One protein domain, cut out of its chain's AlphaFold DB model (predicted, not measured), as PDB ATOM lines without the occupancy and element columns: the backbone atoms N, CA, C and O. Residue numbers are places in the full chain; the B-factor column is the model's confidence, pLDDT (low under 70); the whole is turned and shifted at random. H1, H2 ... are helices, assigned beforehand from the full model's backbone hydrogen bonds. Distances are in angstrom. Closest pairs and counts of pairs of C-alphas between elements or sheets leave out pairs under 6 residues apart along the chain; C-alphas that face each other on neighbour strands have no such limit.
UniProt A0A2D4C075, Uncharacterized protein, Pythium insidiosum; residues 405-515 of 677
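AT A GLANCE: This is residues 405 to 515 of the 677 residues of an uncharacterized protein of Pythium insidiosum (UniProt A0A2D4C075). Four helices run side by side in a small bundle, H2 next to H5, H5 next to H6 and H6 next to H4, while short helices H1, H3, H7 and H8 sit round it. From the H5 and H6 hairpin a wide loop, residues 472 to 492, swings away from the helices. The printed part has 111 residues with eight named helices, H1 to H8 in chain order, and no named strand: all helix. It is compact, with a radius of gyration of the C-alphas of 13.4 A and spans of 36 by 29 by 24 A.

IN THESE COORDINATES: H1, residues 405 to 409, begins at C-alpha 405 (5.531, -0.300, 17.768). H2, residues 415 to 431, is 24.0 A long; H3 holds residues 433 to 441. H4, residues 444 to 454, is 15.0 A long, and H5, residues 461 to 471, is 16.3 A long. H6 holds residues 493 to 500, H7 residues 503 to 508. H8, residues 511 to 515, ends at C-alpha 515 (34.507, -0.882, 20.470).

HOW THE PARTS SIT: The hub is H2, which touches H1, closest C-alphas Leu 409 and Met 421 at 5.4 A. H2 and H3 touch only at the corner, Ser 429 to Leu 436 at 4.3 A between C-alphas. H2 touches H5 at a shallow tilt of 17 degrees, the same way, closest C-alphas Lys 419 and Val 463 at 4.9 A. H5 and H6 form a hairpin at 21 degrees, closest C-alphas Ala 471 and Leu 496 at 5.0 A. H4 touches H6, C-alphas Ser 449 and Val 499 at 5.1 A, and H7, C-alphas Cys 453 and Leu 505 at 5.3 A. H8 is close but not clearly touching H5, C-alphas Ala 461 and Leu 513 at 6.3 A. H2 and H4 are apart. Every O i to N i+4 pair is within hydrogen-bond range in H1, H2, H3, H4, H6, H7 and H8; in H5 it is 6 of 7.

THE WHOLE: The C-alphas of Glu 441 and Asp 483, the two farthest apart, are 37.2 A apart. The printed part has no cut. The H5 to H6 link is long, and residues 472 to 473 pair antiparallel with 489 to 490. Residue 408 and residues 475 to 486 have pLDDT under 70.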
ATOM      1  N   VAL A 405       4.110   0.052  17.914       71.88
ATOM      2  CA  VAL A 405       5.531  -0.300  17.768       71.88
ATOM      3  C   VAL A 405       6.299  -0.107  19.078       71.88
ATOM      4  O   VAL A 405       7.063  -0.993  19.453       71.88
ATOM      5  N   LEU A 406       6.090   1.001  19.798       77.75
ATOM      6  CA  LEU A 406       6.778   1.268  21.069       77.75
ATOM      7  C   LEU A 406       6.410   0.274  22.190       77.75
ATOM      8  O   LEU A 406       7.332  -0.203  22.847       77.75
ATOM      9  N   PRO A 407       5.137  -0.127  22.390       76.88
ATOM     10  CA  PRO A 407       4.791  -1.118  23.405       76.88
ATOM     11  C   PRO A 407       5.351  -2.501  23.079       76.88
ATOM     12  O   PRO A 407       5.724  -3.233  23.986       76.88
ATOM     13  N   LEU A 408       5.439  -2.874  21.797       69.69
ATOM     14  CA  LEU A 408       6.079  -4.128  21.390       69.69
ATOM     15  C   LEU A 408       7.598  -4.070  21.572       69.69
ATOM     16  O   LEU A 408       8.199  -5.048  22.012       69.69
ATOM     17  N   LEU A 409       8.217  -2.921  21.289       80.00
ATOM     18  CA  LEU A 409       9.633  -2.684  21.561       80.00
ATOM     19  C   LEU A 409       9.936  -2.810  23.063       80.00
ATOM     20  O   LEU A 409      10.873  -3.511  23.439       80.00
ATOM     21  N   ASP A 410       9.103  -2.206  23.913       82.06
ATOM     22  CA  ASP A 410       9.173  -2.343  25.371       82.06
ATOM     23  C   ASP A 410       8.580  -3.666  25.884       82.06
ATOM     24  O   ASP A 410       8.510  -3.897  27.074       82.06
ATOM     25  N   ASN A 411       8.156  -4.606  25.049       75.75
ATOM     26  CA  ASN A 411       7.790  -5.953  25.515       75.75
ATOM     27  C   ASN A 411       8.661  -7.042  24.896       75.75
ATOM     28  O   ASN A 411       8.463  -8.217  25.189       75.75
ATOM     29  N   ALA A 412       9.677  -6.660  24.117       77.50
ATOM     30  CA  ALA A 412      10.642  -7.593  23.562       77.50
ATOM     31  C   ALA A 412      11.318  -8.401  24.681       77.50
ATOM     32  O   ALA A 412      11.899  -7.834  25.616       77.50
ATOM     33  N   SER A 413      11.229  -9.725  24.565       80.31
ATOM     34  CA  SER A 413      11.720 -10.687  25.557       80.31
ATOM     35  C   SER A 413      13.146 -11.157  25.269       80.31
ATOM     36  O   SER A 413      13.862 -11.595  26.169       80.31
ATOM     37  N   ASN A 414      13.576 -11.050  24.011       81.19
ATOM     38  CA  ASN A 414      14.876 -11.504  23.541       81.19
ATOM     39  C   ASN A 414      15.503 -10.513  22.544       81.19
ATOM     40  O   ASN A 414      14.846  -9.616  22.012       81.19
ATOM     41  N   SER A 415      16.801 -10.692  22.284       84.44
ATOM     42  CA  SER A 415      17.576  -9.843  21.366       84.44
ATOM     43  C   SER A 415      17.007  -9.831  19.935       84.44
ATOM     44  O   SER A 415      16.963  -8.785  19.285       84.44
ATOM     45  N   ALA A 416      16.503 -10.971  19.444       77.94
ATOM     46  CA  ALA A 416      15.957 -11.078  18.090       77.94
ATOM     47  C   ALA A 416      14.651 -10.282  17.921       77.94
ATOM     48  O   ALA A 416      14.474  -9.589  16.915       77.94
ATOM     49  N   GLU A 417      13.762 -10.329  18.913       72.56
ATOM     50  CA  GLU A 417      12.539  -9.523  18.971       72.56
ATOM     51  C   GLU A 417      12.862  -8.034  19.058       72.56
ATOM     52  O   GLU A 417      12.342  -7.251  18.260       72.56
ATOM     53  N   LEU A 418      13.776  -7.649  19.955       78.88
ATOM     54  CA  LEU A 418      14.202  -6.259  20.129       78.88
ATOM     55  C   LEU A 418      14.771  -5.694  18.821       78.88
ATOM     56  O   LEU A 418      14.361  -4.628  18.360       78.88
ATOM     57  N   LYS A 419      15.657  -6.452  18.167       82.62
ATOM     58  CA  LYS A 419      16.199  -6.128  16.844       82.62
ATOM     59  C   LYS A 419      15.092  -5.952  15.805       82.62
ATOM     60  O   LYS A 419      15.099  -4.970  15.067       82.62
ATOM     61  N   THR A 420      14.152  -6.893  15.735       78.56
ATOM     62  CA  THR A 420      13.067  -6.874  14.742       78.56
ATOM     63  C   THR A 420      12.168  -5.656  14.938       78.56
ATOM     64  O   THR A 420      11.852  -4.965  13.968       78.56
ATOM     65  N   MET A 421      11.815  -5.329  16.184       80.31
ATOM     66  CA  MET A 421      11.001  -4.150  16.495       80.31
ATOM     67  C   MET A 421      11.732  -2.843  16.177       80.31
ATOM     68  O   MET A 421      11.129  -1.937  15.601       80.31
ATOM     69  N   LEU A 422      13.042  -2.757  16.437       83.06
ATOM     70  CA  LEU A 422      13.858  -1.613  16.011       83.06
ATOM     71  C   LEU A 422      13.910  -1.482  14.483       83.06
ATOM     72  O   LEU A 422      13.744  -0.382  13.961       83.06
ATOM     73  N   GLN A 423      14.077  -2.583  13.744       83.25
ATOM     74  CA  GLN A 423      14.053  -2.567  12.274       83.25
ATOM     75  C   GLN A 423      12.701  -2.099  11.728       83.25
ATOM     76  O   GLN A 423      12.653  -1.312  10.779       83.25
ATOM     77  N   ILE A 424      11.605  -2.555  12.338       75.94
ATOM     78  CA  ILE A 424      10.251  -2.103  12.015       75.94
ATOM     79  C   ILE A 424      10.122  -0.600  12.265       75.94
ATOM     80  O   ILE A 424       9.662   0.114  11.373       75.94
ATOM     81  N   LEU A 425      10.572  -0.107  13.419       83.50
ATOM     82  CA  LEU A 425      10.526   1.311  13.777       83.50
ATOM     83  C   LEU A 425      11.341   2.176  12.804       83.50
ATOM     84  O   LEU A 425      10.829   3.176  12.297       83.50
ATOM     85  N   ILE A 426      12.571   1.766  12.474       83.12
ATOM     86  CA  ILE A 426      13.444   2.441  11.493       83.12
ATOM     87  C   ILE A 426      12.763   2.500  10.129       83.12
ATOM     88  O   ILE A 426      12.747   3.536   9.464       83.12
ATOM     89  N   ARG A 427      12.166   1.389   9.692       75.94
ATOM     90  CA  ARG A 427      11.474   1.341   8.406       75.94
ATOM     91  C   ARG A 427      10.232   2.230   8.409       75.94
ATOM     92  O   ARG A 427       9.991   2.930   7.430       75.94
ATOM     93  N   CYS A 428       9.451   2.220   9.489       76.69
ATOM     94  CA  CYS A 428       8.231   3.019   9.608       76.69
ATOM     95  C   CYS A 428       8.523   4.518   9.625       76.69
ATOM     96  O   CYS A 428       7.887   5.252   8.874       76.69
ATOM     97  N   SER A 429       9.512   4.949  10.405       82.94
ATOM     98  CA  SER A 429       9.945   6.350  10.477       82.94
ATOM     99  C   SER A 429      10.531   6.851   9.152       82.94
ATOM    100  O   SER A 429      10.157   7.921   8.681       82.94
ATOM    101  N   ARG A 430      11.383   6.064   8.481       80.62
ATOM    102  CA  ARG A 430      12.009   6.478   7.210       80.62
ATOM    103  C   ARG A 430      11.059   6.475   6.017       80.62
ATOM    104  O   ARG A 430      11.222   7.275   5.101       80.62
ATOM    105  N   CYS A 431      10.097   5.556   5.982       75.75
ATOM    106  CA  CYS A 431       9.201   5.407   4.835       75.75
ATOM    107  C   CYS A 431       7.865   6.147   4.997       75.75
ATOM    108  O   CYS A 431       7.122   6.238   4.017       75.75
ATOM    109  N   ASN A 432       7.534   6.647   6.193       77.62
ATOM    110  CA  ASN A 432       6.318   7.421   6.430       77.62
ATOM    111  C   ASN A 432       6.583   8.623   7.361       77.62
ATOM    112  O   ASN A 432       6.855   8.424   8.546       77.62
ATOM    113  N   PRO A 433       6.432   9.869   6.872       84.62
ATOM    114  CA  PRO A 433       6.706  11.063   7.672       84.62
ATOM    115  C   PRO A 433       5.760  11.219   8.869       84.62
ATOM    116  O   PRO A 433       6.159  11.796   9.871       84.62
ATOM    117  N   THR A 434       4.542  10.670   8.806       83.12
ATOM    118  CA  THR A 434       3.583  10.704   9.927       83.12
ATOM    119  C   THR A 434       4.108   9.903  11.115       83.12
ATOM    120  O   THR A 434       4.037  10.350  12.252       83.12
ATOM    121  N   CYS A 435       4.696   8.738  10.833       79.56
ATOM    122  CA  CYS A 435       5.314   7.886  11.839       79.56
ATOM    123  C   CYS A 435       6.527   8.570  12.485       79.56
ATOM    124  O   CYS A 435       6.715   8.486  13.694       79.56
ATOM    125  N   LEU A 436       7.356   9.252  11.685       88.31
ATOM    126  CA  LEU A 436       8.482  10.022  12.213       88.31
ATOM    127  C   LEU A 436       8.007  11.210  13.060       88.31
ATOM    128  O   LEU A 436       8.560  11.432  14.130       88.31
ATOM    129  N   ALA A 437       6.983  11.942  12.614       86.81
ATOM    130  CA  ALA A 437       6.419  13.064  13.363       86.81
ATOM    131  C   ALA A 437       5.908  12.615  14.739       86.81
ATOM    132  O   ALA A 437       6.320  13.173  15.748       86.81
ATOM    133  N   GLU A 438       5.118  11.541  14.782       86.44
ATOM    134  CA  GLU A 438       4.613  10.946  16.024       86.44
ATOM    135  C   GLU A 438       5.756  10.516  16.964       86.44
ATOM    136  O   GLU A 438       5.730  10.791  18.163       86.44
ATOM    137  N   LEU A 439       6.806   9.888  16.416       87.12
ATOM    138  CA  LEU A 439       7.981   9.488  17.192       87.12
ATOM    139  C   LEU A 439       8.720  10.701  17.782       87.12
ATOM    140  O   LEU A 439       9.178  10.638  18.922       87.12
ATOM    141  N   LEU A 440       8.852  11.794  17.027       90.00
ATOM    142  CA  LEU A 440       9.527  13.013  17.482       90.00
ATOM    143  C   LEU A 440       8.694  13.787  18.513       90.00
ATOM    144  O   LEU A 440       9.253  14.250  19.506       90.00
ATOM    145  N   GLU A 441       7.377  13.885  18.315       89.50
ATOM    146  CA  GLU A 441       6.444  14.549  19.239       89.50
ATOM    147  C   GLU A 441       6.480  13.931  20.641       89.50
ATOM    148  O   GLU A 441       6.386  14.643  21.639       89.50
ATOM    149  N   LEU A 442       6.686  12.616  20.730       86.88
ATOM    150  CA  LEU A 442       6.763  11.888  21.998       86.88
ATOM    151  C   LEU A 442       8.163  11.816  22.604       86.88
ATOM    152  O   LEU A 442       8.371  11.080  23.569       86.88
ATOM    153  N   ASN A 443       9.139  12.527  22.037       90.75
ATOM    154  CA  ASN A 443      10.547  12.368  22.397       90.75
ATOM    155  C   ASN A 443      10.981  10.884  22.340       90.75
ATOM    156  O   ASN A 443      11.700  10.372  23.201       90.75
ATOM    157  N   GLY A 444      10.491  10.166  21.327       90.19
ATOM    158  CA  GLY A 444      10.559   8.713  21.236       90.19
ATOM    159  C   GLY A 444      11.977   8.163  21.149       90.19
ATOM    160  O   GLY A 444      12.229   7.060  21.622       90.19
ATOM    161  N   TYR A 445      12.938   8.933  20.634       94.56
ATOM    162  CA  TYR A 445      14.349   8.546  20.674       94.56
ATOM    163  C   TYR A 445      14.894   8.469  22.108       94.56
ATOM    164  O   TYR A 445      15.585   7.504  22.438       94.56
ATOM    165  N   ALA A 446      14.523   9.393  22.995       92.69
ATOM    166  CA  ALA A 446      14.874   9.305  24.410       92.69
ATOM    167  C   ALA A 446      14.224   8.083  25.088       92.69
ATOM    168  O   ALA A 446      14.889   7.394  25.862       92.69
ATOM    169  N   LEU A 447      12.969   7.760  24.744       91.88
ATOM    170  CA  LEU A 447      12.301   6.538  25.217       91.88
ATOM    171  C   LEU A 447      13.040   5.278  24.750       91.88
ATOM    172  O   LEU A 447      13.315   4.395  25.558       91.88
ATOM    173  N   ILE A 448      13.432   5.216  23.474       94.88
ATOM    174  CA  ILE A 448      14.227   4.105  22.930       94.88
ATOM    175  C   ILE A 448      15.553   3.975  23.693       94.88
ATOM    176  O   ILE A 448      15.918   2.873  24.094       94.88
ATOM    177  N   SER A 449      16.251   5.087  23.941       94.81
ATOM    178  CA  SER A 449      17.496   5.114  24.723       94.81
ATOM    179  C   SER A 449      17.285   4.547  26.136       94.81
ATOM    180  O   SER A 449      18.045   3.684  26.579       94.81
ATOM    181  N   SER A 450      16.197   4.938  26.808       94.25
ATOM    182  CA  SER A 450      15.820   4.436  28.137       94.25
ATOM    183  C   SER A 450      15.483   2.938  28.141       94.25
ATOM    184  O   SER A 450      15.965   2.205  29.012       94.25
ATOM    185  N   ILE A 451      14.738   2.447  27.140       91.56
ATOM    186  CA  ILE A 451      14.425   1.016  26.972       91.56
ATOM    187  C   ILE A 451      15.717   0.214  26.786       91.56
ATOM    188  O   ILE A 451      15.905  -0.811  27.441       91.56
ATOM    189  N   LEU A 452      16.637   0.692  25.940       95.62
ATOM    190  CA  LEU A 452      17.927   0.037  25.699       95.62
ATOM    191  C   LEU A 452      18.811   0.002  26.954       95.62
ATOM    192  O   LEU A 452      19.466  -1.009  27.197       95.62
ATOM    193  N   CYS A 453      18.812   1.063  27.769       94.81
ATOM    194  CA  CYS A 453      19.550   1.089  29.040       94.81
ATOM    195  C   CYS A 453      18.943   0.109  30.052       94.81
ATOM    196  O   CYS A 453      19.646  -0.742  30.603       94.81
ATOM    197  N   THR A 454      17.619   0.160  30.219       93.88
ATOM    198  CA  THR A 454      16.859  -0.724  31.121       93.88
ATOM    199  C   THR A 454      17.029  -2.196  30.739       93.88
ATOM    200  O   THR A 454      17.140  -3.067  31.602       93.88
ATOM    201  N   ARG A 455      17.099  -2.481  29.435       90.50
ATOM    202  CA  ARG A 455      17.217  -3.834  28.870       90.50
ATOM    203  C   ARG A 455      18.574  -4.092  28.232       90.50
ATOM    204  O   ARG A 455      18.668  -4.830  27.253       90.50
ATOM    205  N   SER A 456      19.639  -3.553  28.817       92.81
ATOM    206  CA  SER A 456      21.015  -3.699  28.319       92.81
ATOM    207  C   SER A 456      21.446  -5.151  28.068       92.81
ATOM    208  O   SER A 456      22.199  -5.421  27.137       92.81
ATOM    209  N   ARG A 457      20.898  -6.111  28.826       93.31
ATOM    210  CA  ARG A 457      21.136  -7.558  28.647       93.31
ATOM    211  C   ARG A 457      20.671  -8.108  27.295       93.31
ATOM    212  O   ARG A 457      21.186  -9.130  26.857       93.31
ATOM    213  N   LEU A 458      19.693  -7.465  26.657       91.38
ATOM    214  CA  LEU A 458      19.173  -7.858  25.345       91.38
ATOM    215  C   LEU A 458      19.962  -7.229  24.189       91.38
ATOM    216  O   LEU A 458      19.719  -7.574  23.036       91.38
ATOM    217  N   VAL A 459      20.886  -6.304  24.469       94.50
ATOM    218  CA  VAL A 459      21.646  -5.581  23.446       94.50
ATOM    219  C   VAL A 459      22.891  -6.380  23.067       94.50
ATOM    220  O   VAL A 459      23.923  -6.306  23.726       94.50
ATOM    221  N   ASP A 460      22.798  -7.138  21.976       93.88
ATOM    222  CA  ASP A 460      23.951  -7.782  21.344       93.88
ATOM    223  C   ASP A 460      24.520  -6.956  20.172       93.88
ATOM    224  O   ASP A 460      24.048  -5.863  19.851       93.88
ATOM    225  N   ALA A 461      25.544  -7.489  19.498       91.31
ATOM    226  CA  ALA A 461      26.197  -6.832  18.362       91.31
ATOM    227  C   ALA A 461      25.230  -6.522  17.202       91.31
ATOM    228  O   ALA A 461      25.397  -5.526  16.491       91.31
ATOM    229  N   SER A 462      24.208  -7.361  17.012       88.12
ATOM    230  CA  SER A 462      23.218  -7.229  15.943       88.12
ATOM    231  C   SER A 462      22.129  -6.207  16.278       88.12
ATOM    232  O   SER A 462      21.701  -5.455  15.394       88.12
ATOM    233  N   VAL A 463      21.727  -6.124  17.550       91.81
ATOM    234  CA  VAL A 463      20.857  -5.059  18.064       91.81
ATOM    235  C   VAL A 463      21.587  -3.727  17.987       91.81
ATOM    236  O   VAL A 463      21.038  -2.788  17.420       91.81
ATOM    237  N   LEU A 464      22.841  -3.645  18.444       94.00
ATOM    238  CA  LEU A 464      23.635  -2.414  18.380       94.00
ATOM    239  C   LEU A 464      23.808  -1.910  16.940       94.00
ATOM    240  O   LEU A 464      23.631  -0.723  16.678       94.00
ATOM    241  N   SER A 465      24.087  -2.807  15.989       89.94
ATOM    242  CA  SER A 465      24.116  -2.463  14.560       89.94
ATOM    243  C   SER A 465      22.779  -1.874  14.090       89.94
ATOM    244  O   SER A 465      22.755  -0.869  13.384       89.94
ATOM    245  N   THR A 466      21.656  -2.430  14.545       88.75
ATOM    246  CA  THR A 466      20.321  -1.903  14.225       88.75
ATOM    247  C   THR A 466      20.064  -0.544  14.883       88.75
ATOM    248  O   THR A 466      19.521   0.347  14.242       88.75
ATOM    249  N   VAL A 467      20.500  -0.340  16.128       93.25
ATOM    250  CA  VAL A 467      20.412   0.955  16.824       93.25
ATOM    251  C   VAL A 467      21.194   2.033  16.070       93.25
ATOM    252  O   VAL A 467      20.686   3.133  15.870       93.25
ATOM    253  N   LEU A 468      22.392   1.710  15.575       91.94
ATOM    254  CA  LEU A 468      23.183   2.612  14.730       91.94
ATOM    255  C   LEU A 468      22.424   3.005  13.454       91.94
ATOM    256  O   LEU A 468      22.480   4.162  13.038       91.94
ATOM    257  N   HIS A 469      21.635   2.086  12.888       88.69
ATOM    258  CA  HIS A 469      20.762   2.356  11.746       88.69
ATOM    259  C   HIS A 469      19.558   3.262  12.050       88.69
ATOM    260  O   HIS A 469      18.847   3.606  11.111       88.69
ATOM    261  N   LEU A 470      19.312   3.702  13.288       89.88
ATOM    262  CA  LEU A 470      18.373   4.808  13.534       89.88
ATOM    263  C   LEU A 470      18.947   6.112  12.964       89.88
ATOM    264  O   LEU A 470      18.282   6.804  12.196       89.88
ATOM    265  N   ALA A 471      20.218   6.388  13.264       91.56
ATOM    266  CA  ALA A 471      20.888   7.639  12.919       91.56
ATOM    267  C   ALA A 471      21.699   7.582  11.619       91.56
ATOM    268  O   ALA A 471      21.839   8.597  10.937       91.56
ATOM    269  N   ILE A 472      22.248   6.414  11.277       90.44
ATOM    270  CA  ILE A 472      23.226   6.241  10.200       90.44
ATOM    271  C   ILE A 472      22.608   5.408   9.065       90.44
ATOM    272  O   ILE A 472      21.893   4.423   9.282       90.44
ATOM    273  N   SER A 473      22.863   5.812   7.826       83.88
ATOM    274  CA  SER A 473      22.524   5.078   6.608       83.88
ATOM    275  C   SER A 473      23.800   4.640   5.891       83.88
ATOM    276  O   SER A 473      24.795   5.359   5.896       83.88
ATOM    277  N   GLY A 474      23.773   3.458   5.280       71.19
ATOM    278  CA  GLY A 474      24.909   2.856   4.584       71.19
ATOM    279  C   GLY A 474      24.627   1.395   4.217       71.19
ATOM    280  O   GLY A 474      23.634   0.844   4.708       71.19
ATOM    281  N   PRO A 475      25.444   0.768   3.349       56.84
ATOM    282  CA  PRO A 475      25.284  -0.640   2.997       56.84
ATOM    283  C   PRO A 475      25.274  -1.488   4.275       56.84
ATOM    284  O   PRO A 475      26.139  -1.348   5.137       56.84
ATOM    285  N   ASN A 476      24.233  -2.313   4.425       45.53
ATOM    286  CA  ASN A 476      24.020  -3.141   5.609       45.53
ATOM    287  C   ASN A 476      25.272  -3.986   5.870       45.53
ATOM    288  O   ASN A 476      25.501  -4.972   5.171       45.53
ATOM    289  N   SER A 477      26.039  -3.661   6.914       42.28
ATOM    290  CA  SER A 477      27.073  -4.546   7.455       42.28
ATOM    291  C   SER A 477      26.395  -5.689   8.218       42.28
ATOM    292  O   SER A 477      26.440  -5.817   9.439       42.28
ATOM    293  N   SER A 478      25.672  -6.519   7.474       36.12
ATOM    294  CA  SER A 478      25.261  -7.837   7.915       36.12
ATOM    295  C   SER A 478      26.343  -8.798   7.449       36.12
ATOM    296  O   SER A 478      26.336  -9.200   6.289       36.12
ATOM    297  N   LYS A 479      27.173  -9.217   8.408       33.53
ATOM    298  CA  LYS A 479      28.197 -10.273   8.328       33.53
ATOM    299  C   LYS A 479      29.539  -9.810   7.752       33.53
ATOM    300  O   LYS A 479      29.707  -9.741   6.550       33.53
ATOM    301  N   TYR A 480      30.493  -9.647   8.672       31.31
ATOM    302  CA  TYR A 480      31.939  -9.544   8.454       31.31
ATOM    303  C   TYR A 480      32.409  -8.284   7.709       31.31
ATOM    304  O   TYR A 480      32.030  -8.048   6.580       31.31
ATOM    305  N   LEU A 481      33.267  -7.516   8.392       34.06
ATOM    306  CA  LEU A 481      34.217  -6.534   7.853       34.06
ATOM    307  C   LEU A 481      33.649  -5.450   6.912       34.06
ATOM    308  O   LEU A 481      33.263  -5.697   5.784       34.06
ATOM    309  N   MET A 482      33.618  -4.223   7.439       43.59
ATOM    310  CA  MET A 482      34.104  -2.940   6.888       43.59
ATOM    311  C   MET A 482      34.657  -2.869   5.434       43.59
ATOM    312  O   MET A 482      35.617  -2.140   5.206       43.59
ATOM    313  N   ASP A 483      34.101  -3.559   4.439       46.47
ATOM    314  CA  ASP A 483      34.634  -3.516   3.067       46.47
ATOM    315  C   ASP A 483      34.095  -2.333   2.258       46.47
ATOM    316  O   ASP A 483      34.755  -1.881   1.326       46.47
ATOM    317  N   ASP A 484      32.958  -1.750   2.655       58.38
ATOM    318  CA  ASP A 484      32.430  -0.551   1.998       58.38
ATOM    319  C   ASP A 484      32.034   0.556   2.988       58.38
ATOM    320  O   ASP A 484      30.864   0.830   3.262       58.38
ATOM    321  N   VAL A 485      33.058   1.207   3.548       66.56
ATOM    322  CA  VAL A 485      32.935   2.416   4.390       66.56
ATOM    323  C   VAL A 485      32.695   3.677   3.539       66.56
ATOM    324  O   VAL A 485      32.425   4.756   4.069       66.56
ATOM    325  N   SER A 486      32.761   3.564   2.206       66.81
ATOM    326  CA  SER A 486      32.836   4.720   1.305       66.81
ATOM    327  C   SER A 486      31.598   5.626   1.334       66.81
ATOM    328  O   SER A 486      31.709   6.818   1.044       66.81
ATOM    329  N   ASN A 487      30.444   5.083   1.752       77.31
ATOM    330  CA  ASN A 487      29.134   5.728   1.638       77.31
ATOM    331  C   ASN A 487      28.334   5.814   2.954       77.31
ATOM    332  O   ASN A 487      27.108   5.949   2.915       77.31
ATOM    333  N   LEU A 488      28.976   5.737   4.128       87.81
ATOM    334  CA  LEU A 488      28.253   5.928   5.396       87.81
ATOM    335  C   LEU A 488      27.821   7.395   5.568       87.81
ATOM    336  O   LEU A 488      28.639   8.307   5.418       87.81
ATOM    337  N   LEU A 489      26.560   7.621   5.936       88.75
ATOM    338  CA  LEU A 489      25.953   8.950   6.048       88.75
ATOM    339  C   LEU A 489      25.082   9.071   7.304       88.75
ATOM    340  O   LEU A 489      24.223   8.226   7.558       88.75
ATOM    341  N   VAL A 490      25.239  10.157   8.058       90.62
ATOM    342  CA  VAL A 490      24.304  10.518   9.137       90.62
ATOM    343  C   VAL A 490      23.007  11.062   8.529       90.62
ATOM    344  O   VAL A 490      23.020  12.096   7.864       90.62
ATOM    345  N   VAL A 491      21.884  10.387   8.779       89.00
ATOM    346  CA  VAL A 491      20.560  10.737   8.231       89.00
ATOM    347  C   VAL A 491      19.590  11.281   9.272       89.00
ATOM    348  O   VAL A 491      18.696  12.042   8.913       89.00
ATOM    349  N   ASP A 492      19.769  10.933  10.547       90.88
ATOM    350  CA  ASP A 492      18.944  11.454  11.639       90.88
ATOM    351  C   ASP A 492      19.820  11.968  12.789       90.88
ATOM    352  O   ASP A 492      20.437  11.213  13.543       90.88
ATOM    353  N   TYR A 493      19.872  13.294  12.904       91.88
ATOM    354  CA  TYR A 493      20.650  14.001  13.917       91.88
ATOM    355  C   TYR A 493      20.072  13.851  15.337       91.88
ATOM    356  O   TYR A 493      20.821  13.824  16.318       91.88
ATOM    357  N   ILE A 494      18.750  13.740  15.470       93.00
ATOM    358  CA  ILE A 494      18.094  13.608  16.776       93.00
ATOM    359  C   ILE A 494      18.347  12.196  17.316       93.00
ATOM    360  O   ILE A 494      18.745  12.038  18.469       93.00
ATOM    361  N   ALA A 495      18.239  11.173  16.466       94.06
ATOM    362  CA  ALA A 495      18.627   9.810  16.824       94.06
ATOM    363  C   ALA A 495      20.121   9.706  17.185       94.06
ATOM    364  O   ALA A 495      20.485   9.007  18.136       94.06
ATOM    365  N   LEU A 496      20.989  10.410  16.441       95.06
ATOM    366  CA  LEU A 496      22.431  10.442  16.703       95.06
ATOM    367  C   LEU A 496      22.723  10.958  18.115       95.06
ATOM    368  O   LEU A 496      23.484  10.334  18.849       95.06
ATOM    369  N   THR A 497      22.101  12.073  18.495       94.62
ATOM    370  CA  THR A 497      22.314  12.729  19.792       94.62
ATOM    371  C   THR A 497      21.677  11.974  20.954       94.62
ATOM    372  O   THR A 497      22.333  11.749  21.967       94.62
ATOM    373  N   GLN A 498      20.414  11.562  20.824       94.62
ATOM    374  CA  GLN A 498      19.653  10.996  21.944       94.62
ATOM    375  C   GLN A 498      19.899   9.496  22.172       94.62
ATOM    376  O   GLN A 498      19.740   9.013  23.297       94.62
ATOM    377  N   VAL A 499      20.274   8.748  21.127       94.69
ATOM    378  CA  VAL A 499      20.441   7.286  21.203       94.69
ATOM    379  C   VAL A 499      21.893   6.877  21.000       94.69
ATOM    380  O   VAL A 499      22.489   6.288  21.896       94.69
ATOM    381  N   VAL A 500      22.482   7.189  19.841       94.88
ATOM    382  CA  VAL A 500      23.811   6.668  19.469       94.88
ATOM    383  C   VAL A 500      24.919   7.254  20.348       94.88
ATOM    384  O   VAL A 500      25.751   6.508  20.860       94.88
ATOM    385  N   LEU A 501      24.907   8.570  20.569       94.81
ATOM    386  CA  LEU A 501      25.833   9.277  21.460       94.81
ATOM    387  C   LEU A 501      25.269   9.423  22.884       94.81
ATOM    388  O   LEU A 501      25.647  10.322  23.631       94.81
ATOM    389  N   SER A 502      24.393   8.509  23.312       94.56
ATOM    390  CA  SER A 502      23.939   8.460  24.702       94.56
ATOM    391  C   SER A 502      25.067   7.980  25.622       94.56
ATOM    392  O   SER A 502      25.553   6.847  25.523       94.56
ATOM    393  N   HIS A 503      25.488   8.840  26.554       91.38
ATOM    394  CA  HIS A 503      26.477   8.484  27.579       91.38
ATOM    395  C   HIS A 503      25.976   7.371  28.506       91.38
ATOM    396  O   HIS A 503      26.767   6.580  29.021       91.38
ATOM    397  N   GLU A 504      24.667   7.318  28.750       92.06
ATOM    398  CA  GLU A 504      24.048   6.299  29.592       92.06
ATOM    399  C   GLU A 504      24.038   4.942  28.896       92.06
ATOM    400  O   GLU A 504      24.473   3.958  29.495       92.06
ATOM    401  N   LEU A 505      23.670   4.901  27.610       93.31
ATOM    402  CA  LEU A 505      23.686   3.663  26.836       93.31
ATOM    403  C   LEU A 505      25.096   3.074  26.777       93.31
ATOM    404  O   LEU A 505      25.272   1.905  27.108       93.31
ATOM    405  N   ARG A 506      26.115   3.886  26.446       93.69
ATOM    406  CA  ARG A 506      27.515   3.427  26.376       93.69
ATOM    407  C   ARG A 506      27.967   2.744  27.670       93.69
ATOM    408  O   ARG A 506      28.609   1.702  27.593       93.69
ATOM    409  N   ARG A 507      27.631   3.306  28.838       91.56
ATOM    410  CA  ARG A 507      28.024   2.756  30.152       91.56
ATOM    411  C   ARG A 507      27.426   1.375  30.430       91.56
ATOM    412  O   ARG A 507      28.028   0.605  31.169       91.56
ATOM    413  N   HIS A 508      26.289   1.052  29.818       92.81
ATOM    414  CA  HIS A 508      25.648  -0.257  29.932       92.81
ATOM    415  C   HIS A 508      26.138  -1.280  28.889       92.81
ATOM    416  O   HIS A 508      25.818  -2.464  29.001       92.81
ATOM    417  N   LEU A 509      26.906  -0.859  27.876       92.94
ATOM    418  CA  LEU A 509      27.459  -1.753  26.857       92.94
ATOM    419  C   LEU A 509      28.730  -2.451  27.356       92.94
ATOM    420  O   LEU A 509      29.589  -1.838  27.992       92.94
ATOM    421  N   SER A 510      28.904  -3.718  26.970       92.12
ATOM    422  CA  SER A 510      30.168  -4.436  27.168       92.12
ATOM    423  C   SER A 510      31.308  -3.796  26.369       92.12
ATOM    424  O   SER A 510      31.078  -3.150  25.345       92.12
ATOM    425  N   THR A 511      32.554  -4.025  26.781       89.38
ATOM    426  CA  THR A 511      33.753  -3.452  26.143       89.38
ATOM    427  C   THR A 511      33.800  -3.730  24.636       89.38
ATOM    428  O   THR A 511      34.046  -2.828  23.837       89.38
ATOM    429  N   LYS A 512      33.436  -4.950  24.218       90.62
ATOM    430  CA  LYS A 512      33.345  -5.338  22.800       90.62
ATOM    431  C   LYS A 512      32.305  -4.522  22.022       90.62
ATOM    432  O   LYS A 512      32.554  -4.131  20.884       90.62
ATOM    433  N   LEU A 513      31.145  -4.256  22.623       93.31
ATOM    434  CA  LEU A 513      30.085  -3.449  22.012       93.31
ATOM    435  C   LEU A 513      30.450  -1.959  21.988       93.31
ATOM    436  O   LEU A 513      30.167  -1.285  21.000       93.31
ATOM    437  N   GLN A 514      31.144  -1.455  23.013       93.19
ATOM    438  CA  GLN A 514      31.700  -0.099  22.996       93.19
ATOM    439  C   GLN A 514      32.702   0.077  21.846       93.19
ATOM    440  O   GLN A 514      32.617   1.061  21.116       93.19
ATOM    441  N   LEU A 515      33.588  -0.898  21.615       91.31
ATOM    442  CA  LEU A 515      34.507  -0.882  20.470       91.31
ATOM    443  C   LEU A 515      33.772  -0.890  19.125       91.31
ATOM    444  O   LEU A 515      34.158  -0.154  18.215       91.31
TER     445      LEU A 515